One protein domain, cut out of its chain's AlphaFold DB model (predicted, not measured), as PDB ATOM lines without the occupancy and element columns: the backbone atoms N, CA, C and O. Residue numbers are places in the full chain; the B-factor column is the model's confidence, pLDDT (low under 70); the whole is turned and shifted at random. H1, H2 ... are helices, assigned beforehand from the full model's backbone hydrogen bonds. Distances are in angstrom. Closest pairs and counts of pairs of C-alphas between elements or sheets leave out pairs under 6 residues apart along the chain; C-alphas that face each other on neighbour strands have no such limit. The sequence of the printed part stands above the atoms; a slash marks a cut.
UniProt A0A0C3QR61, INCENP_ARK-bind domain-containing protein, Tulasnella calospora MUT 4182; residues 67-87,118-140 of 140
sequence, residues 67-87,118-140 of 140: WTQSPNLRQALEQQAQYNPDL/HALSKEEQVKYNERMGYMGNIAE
ATOM      1  N   TRP A  67     -28.359 -19.688 -27.080       89.56
ATOM      2  CA  TRP A  67     -27.285 -20.681 -26.924       89.56
ATOM      3  C   TRP A  67     -25.924 -20.062 -26.561       89.56
ATOM      4  O   TRP A  67     -25.055 -20.754 -26.045       89.56
ATOM      5  N   THR A  68     -25.739 -18.758 -26.798       88.25
ATOM      6  CA  THR A  68     -24.499 -18.019 -26.481       88.25
ATOM      7  C   THR A  68     -24.504 -17.406 -25.079       88.25
ATOM      8  O   THR A  68     -23.518 -16.801 -24.660       88.25
ATOM      9  N   GLN A  69     -25.616 -17.529 -24.352       88.38
ATOM     10  CA  GLN A  69     -25.806 -16.950 -23.026       88.38
ATOM     11  C   GLN A  69     -25.803 -18.047 -21.952       88.38
ATOM     12  O   GLN A  69     -26.255 -19.174 -22.175       88.38
ATOM     13  N   SER A  70     -25.287 -17.717 -20.765       84.75
ATOM     14  CA  SER A  70     -25.456 -18.557 -19.572       84.75
ATOM     15  C   SER A  70     -26.948 -18.609 -19.211       84.75
ATOM     16  O   SER A  70     -27.595 -17.562 -19.284       84.75
ATOM     17  N   PRO A  71     -27.535 -19.767 -18.847       90.88
ATOM     18  CA  PRO A  71     -26.912 -21.056 -18.502       90.88
ATOM     19  C   PRO A  71     -26.722 -22.040 -19.670       90.88
ATOM     20  O   PRO A  71     -25.952 -22.993 -19.536       90.88
ATOM     21  N   ASN A  72     -27.378 -21.814 -20.811       89.75
ATOM     22  CA  ASN A  72     -27.375 -22.749 -21.944       89.75
ATOM     23  C   ASN A  72     -25.969 -22.970 -22.509       89.75
ATOM     24  O   ASN A  72     -25.591 -24.106 -22.785       89.75
ATOM     25  N   LEU A  73     -25.172 -21.902 -22.623       92.50
ATOM     26  CA  LEU A  73     -23.782 -21.993 -23.068       92.50
ATOM     27  C   LEU A  73     -22.957 -22.899 -22.146       92.50
ATOM     28  O   LEU A  73     -22.180 -23.719 -22.621       92.50
ATOM     29  N   ARG A  74     -23.141 -22.778 -20.824       93.44
ATOM     30  CA  ARG A  74     -22.398 -23.572 -19.836       93.44
ATOM     31  C   ARG A  74     -22.726 -25.055 -19.980       93.44
ATOM     32  O   ARG A  74     -21.817 -25.872 -20.038       93.44
ATOM     33  N   GLN A  75     -24.013 -25.376 -20.106       93.88
ATOM     34  CA  GLN A  75     -24.472 -26.746 -20.325       93.88
ATOM     35  C   GLN A  75     -23.959 -27.314 -21.657       93.88
ATOM     36  O   GLN A  75     -23.514 -28.459 -21.702       93.88
ATOM     37  N   ALA A  76     -23.982 -26.524 -22.733       91.69
ATOM     38  CA  ALA A  76     -23.468 -26.941 -24.034       91.69
ATOM     39  C   ALA A  76     -21.955 -27.214 -23.992       91.69
ATOM     40  O   ALA A  76     -21.507 -28.231 -24.512       91.69
ATOM     41  N   LEU A  77     -21.175 -26.359 -23.323       92.12
ATOM     42  CA  LEU A  77     -19.732 -26.553 -23.156       92.12
ATOM     43  C   LEU A  77     -19.407 -27.784 -22.299       92.12
ATOM     44  O   LEU A  77     -18.508 -28.541 -22.651       92.12
ATOM     45  N   GLU A  78     -20.153 -28.017 -21.213       92.19
ATOM     46  CA  GLU A  78     -20.006 -29.225 -20.383       92.19
ATOM     47  C   GLU A  78     -20.258 -30.502 -21.196       92.19
ATOM     48  O   GLU A  78     -19.527 -31.479 -21.054       92.19
ATOM     49  N   GLN A  79     -21.252 -30.481 -22.087       89.81
ATOM     50  CA  GLN A  79     -21.523 -31.594 -22.999       89.81
ATOM     51  C   GLN A  79     -20.422 -31.750 -24.055       89.81
ATOM     52  O   GLN A  79     -19.998 -32.867 -24.332       89.81
ATOM     53  N   GLN A  80     -19.943 -30.648 -24.640       89.81
ATOM     54  CA  GLN A  80     -18.936 -30.660 -25.708       89.81
ATOM     55  C   GLN A  80     -17.540 -31.077 -25.231       89.81
ATOM     56  O   GLN A  80     -16.781 -31.634 -26.019       89.81
ATOM     57  N   ALA A  81     -17.208 -30.856 -23.957       88.62
ATOM     58  CA  ALA A  81     -15.874 -31.096 -23.404       88.62
ATOM     59  C   ALA A  81     -15.379 -32.550 -23.532       88.62
ATOM     60  O   ALA A  81     -14.175 -32.785 -23.511       88.62
ATOM     61  N   GLN A  82     -16.286 -33.520 -23.656       86.06
ATOM     62  CA  GLN A  82     -15.945 -34.945 -23.722       86.06
ATOM     63  C   GLN A  82     -15.724 -35.460 -25.150       86.06
ATOM     64  O   GLN A  82     -15.281 -36.594 -25.325       86.06
ATOM     65  N   TYR A  83     -16.030 -34.667 -26.179       87.19
ATOM     66  CA  TYR A  83     -15.930 -35.115 -27.566       87.19
ATOM     67  C   TYR A  83     -14.549 -34.839 -28.154       87.19
ATOM     68  O   TYR A  83     -14.001 -33.750 -27.998       87.19
ATOM     69  N   ASN A  84     -14.016 -35.815 -28.892       88.81
ATOM     70  CA  ASN A  84     -12.753 -35.652 -29.600       88.81
ATOM     71  C   ASN A  84     -12.938 -34.760 -30.850       88.81
ATOM     72  O   ASN A  84     -13.668 -35.160 -31.764       88.81
ATOM     73  N   PRO A  85     -12.276 -33.591 -30.945       87.62
ATOM     74  CA  PRO A  85     -12.376 -32.730 -32.123       87.62
ATOM     75  C   PRO A  85     -11.803 -33.379 -33.390       87.62
ATOM     76  O   PRO A  85     -12.327 -33.133 -34.477       87.62
ATOM     77  N   ASP A  86     -10.795 -34.249 -33.268       86.44
ATOM     78  CA  ASP A  86     -10.151 -34.892 -34.419       86.44
ATOM     79  C   ASP A  86     -11.102 -35.859 -35.140       86.44
ATOM     80  O   ASP A  86     -11.025 -36.010 -36.356       86.44
ATOM     81  N   LEU A  87     -12.052 -36.470 -34.420       86.75
ATOM     82  CA  LEU A  87     -13.082 -37.330 -35.016       86.75
ATOM     83  C   LEU A  87     -14.181 -36.534 -35.729       86.75
ATOM     84  O   LEU A  87     -14.807 -37.044 -36.656       86.75
ATOM     85  N   HIS A 118       7.508 -30.667 -36.464       78.44
ATOM     86  CA  HIS A 118       6.603 -30.301 -35.359       78.44
ATOM     87  C   HIS A 118       5.258 -31.053 -35.380       78.44
ATOM     88  O   HIS A 118       4.344 -30.714 -34.629       78.44
ATOM     89  N   ALA A 119       5.105 -32.051 -36.255       82.25
ATOM     90  CA  ALA A 119       3.902 -32.875 -36.303       82.25
ATOM     91  C   ALA A 119       3.873 -33.853 -35.121       82.25
ATOM     92  O   ALA A 119       4.882 -34.492 -34.828       82.25
ATOM     93  N   LEU A 120       2.710 -33.999 -34.480       82.94
ATOM     94  CA  LEU A 120       2.530 -34.984 -33.417       82.94
ATOM     95  C   LEU A 120       2.561 -36.405 -33.986       82.94
ATOM     96  O   LEU A 120       1.898 -36.710 -34.982       82.94
ATOM     97  N   SER A 121       3.267 -37.287 -33.288       87.19
ATOM     98  CA  SER A 121       3.211 -38.734 -33.484       87.19
ATOM     99  C   SER A 121       1.821 -39.286 -33.139       87.19
ATOM    100  O   SER A 121       1.123 -38.764 -32.267       87.19
ATOM    101  N   LYS A 122       1.438 -40.408 -33.766       86.75
ATOM    102  CA  LYS A 122       0.215 -41.152 -33.410       86.75
ATOM    103  C   LYS A 122       0.188 -41.524 -31.921       86.75
ATOM    104  O   LYS A 122      -0.851 -41.434 -31.279       86.75
ATOM    105  N   GLU A 123       1.335 -41.894 -31.351       87.81
ATOM    106  CA  GLU A 123       1.439 -42.246 -29.929       87.81
ATOM    107  C   GLU A 123       1.176 -41.045 -29.011       87.81
ATOM    108  O   GLU A 123       0.599 -41.189 -27.933       87.81
ATOM    109  N   GLU A 124       1.604 -39.852 -29.428       88.56
ATOM    110  CA  GLU A 124       1.384 -38.614 -28.679       88.56
ATOM    111  C   GLU A 124      -0.086 -38.204 -28.721       88.56
ATOM    112  O   GLU A 124      -0.632 -37.801 -27.695       88.56
ATOM    113  N   GLN A 125      -0.742 -38.379 -29.870       87.81
ATOM    114  CA  GLN A 125      -2.178 -38.140 -30.026       87.81
ATOM    115  C   GLN A 125      -3.001 -39.068 -29.126       87.81
ATOM    116  O   GLN A 125      -3.893 -38.602 -28.424       87.81
ATOM    117  N   VAL A 126      -2.668 -40.364 -29.068       88.06
ATOM    118  CA  VAL A 126      -3.361 -41.317 -28.181       88.06
ATOM    119  C   VAL A 126      -3.188 -40.925 -26.714       88.06
ATOM    120  O   VAL A 126      -4.182 -40.774 -26.008       88.06
ATOM    121  N   LYS A 127      -1.954 -40.656 -26.264       89.88
ATOM    122  CA  LYS A 127      -1.685 -40.208 -24.883       89.88
ATOM    123  C   LYS A 127      -2.403 -38.901 -24.540       89.88
ATOM    124  O   LYS A 127      -2.825 -38.705 -23.400       89.88
ATOM    125  N   TYR A 128      -2.507 -37.985 -25.501       88.62
ATOM    126  CA  TYR A 128      -3.241 -36.737 -25.330       88.62
ATOM    127  C   TYR A 128      -4.743 -36.992 -25.183       88.62
ATOM    128  O   TYR A 128      -5.351 -36.491 -24.240       88.62
ATOM    129  N   ASN A 129      -5.324 -37.833 -26.038       88.62
ATOM    130  CA  ASN A 129      -6.744 -38.179 -25.988       88.62
ATOM    131  C   ASN A 129      -7.110 -38.898 -24.680       88.62
ATOM    132  O   ASN A 129      -8.123 -38.565 -24.065       88.62
ATOM    133  N   GLU A 130      -6.249 -39.802 -24.203       87.81
ATOM    134  CA  GLU A 130      -6.387 -40.453 -22.894       87.81
ATOM    135  C   GLU A 130      -6.339 -39.440 -21.743       87.81
ATOM    136  O   GLU A 130      -7.178 -39.485 -20.844       87.81
ATOM    137  N   ARG A 131      -5.393 -38.489 -21.779       89.44
ATOM    138  CA  ARG A 131      -5.286 -37.421 -20.770       89.44
ATOM    139  C   ARG A 131      -6.529 -36.533 -20.743       89.44
ATOM    140  O   ARG A 131      -6.942 -36.108 -19.668       89.44
ATOM    141  N   MET A 132      -7.080 -36.221 -21.912       87.88
ATOM    142  CA  MET A 132      -8.259 -35.367 -22.044       87.88
ATOM    143  C   MET A 132      -9.566 -36.107 -21.736       87.88
ATOM    144  O   MET A 132     -10.592 -35.463 -21.541       87.88
ATOM    145  N   GLY A 133      -9.537 -37.441 -21.652       86.50
ATOM    146  CA  GLY A 133     -10.722 -38.254 -21.395       86.50
ATOM    147  C   GLY A 133     -11.736 -38.205 -22.537       86.50
ATOM    148  O   GLY A 133     -12.934 -38.345 -22.290       86.50
ATOM    149  N   TYR A 134     -11.276 -37.969 -23.771       86.44
ATOM    150  CA  TYR A 134     -12.172 -37.884 -24.917       86.44
ATOM    151  C   TYR A 134     -12.834 -39.234 -25.202       86.44
ATOM    152  O   TYR A 134     -12.189 -40.283 -25.223       86.44
ATOM    153  N   MET A 135     -14.141 -39.202 -25.449       69.94
ATOM    154  CA  MET A 135     -14.919 -40.371 -25.836       69.94
ATOM    155  C   MET A 135     -14.723 -40.632 -27.332       69.94
ATOM    156  O   MET A 135     -14.916 -39.742 -28.158       69.94
ATOM    157  N   GLY A 136     -14.356 -41.867 -27.677       66.12
ATOM    158  CA  GLY A 136     -14.005 -42.247 -29.045       66.12
ATOM    159  C   GLY A 136     -12.494 -42.243 -29.234       66.12
ATOM    160  O   GLY A 136     -11.879 -41.224 -29.549       66.12
ATOM    161  N   ASN A 137     -11.891 -43.414 -29.041       57.41
ATOM    162  CA  ASN A 137     -10.526 -43.640 -29.486       57.41
ATOM    163  C   ASN A 137     -10.536 -43.641 -31.014       57.41
ATOM    164  O   ASN A 137     -11.443 -44.211 -31.625       57.41
ATOM    165  N   ILE A 138      -9.528 -43.018 -31.615       55.84
ATOM    166  CA  ILE A 138      -9.259 -43.122 -33.047       55.84
ATOM    167  C   ILE A 138      -8.797 -44.571 -33.273       55.84
ATOM    168  O   ILE A 138      -7.610 -44.873 -33.186       55.84
ATOM    169  N   ALA A 139      -9.751 -45.496 -33.393       47.56
ATOM    170  CA  ALA A 139      -9.484 -46.858 -33.815       47.56
ATOM    171  C   ALA A 139      -9.134 -46.801 -35.304       47.56
ATOM    172  O   ALA A 139      -9.869 -46.201 -36.088       47.56
ATOM    173  N   GLU A 140      -7.962 -47.345 -35.611       39.38
ATOM    174  CA  GLU A 140      -7.337 -47.419 -36.933       39.38
ATOM    175  C   GLU A 140      -8.247 -48.014 -38.017       39.38
ATOM    176  O   GLU A 140      -8.979 -48.988 -37.718       39.38
TER     177      GLU A 140
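AT A GLANCE: This is residues 67 to 87 and 118 to 140 of the 140 residues of the protein "INCENP_ARK-bind domain-containing protein" of Tulasnella calospora MUT 4182 (UniProt A0A0C3QR61). Two short helices, H2 and H1, sit toward opposite ends of an elongated, open model, with stretches without named elements between them. H2 runs inward from one end, and after it residues 133 to 140 fold back as a tail; at the other end residues 69 to 74, of which 72 to 74 belong to H1, stick out. The printed part has 44 residues, with two named helices, H1 then H2, and no named strand; its class is all helix, though under half of the residues, 20 of 44, are in named elements. It is only just loose, close to extended, with a radius of gyration of the C-alphas of 13.5 A and spans of 38 by 23 by 16 A.

IN THESE COORDINATES: H2, residues 122 to 132, is 15.3 A long, from C-alpha 122 at (0.215, -41.152, -33.410). H1, residues 72 to 80, is 12.2 A long, from C-alpha 72 at (-27.375, -22.749, -21.944).

HOW THE PARTS SIT: H2 and H1 are apart. In both, every O i to N i+4 pair is within hydrogen-bond range.

THE WHOLE: Residues 88 to 117 are not printed; C-alphas 87 and 118 are 20.9 A apart across the cut. Residues 135 to 140 have pLDDT under 70.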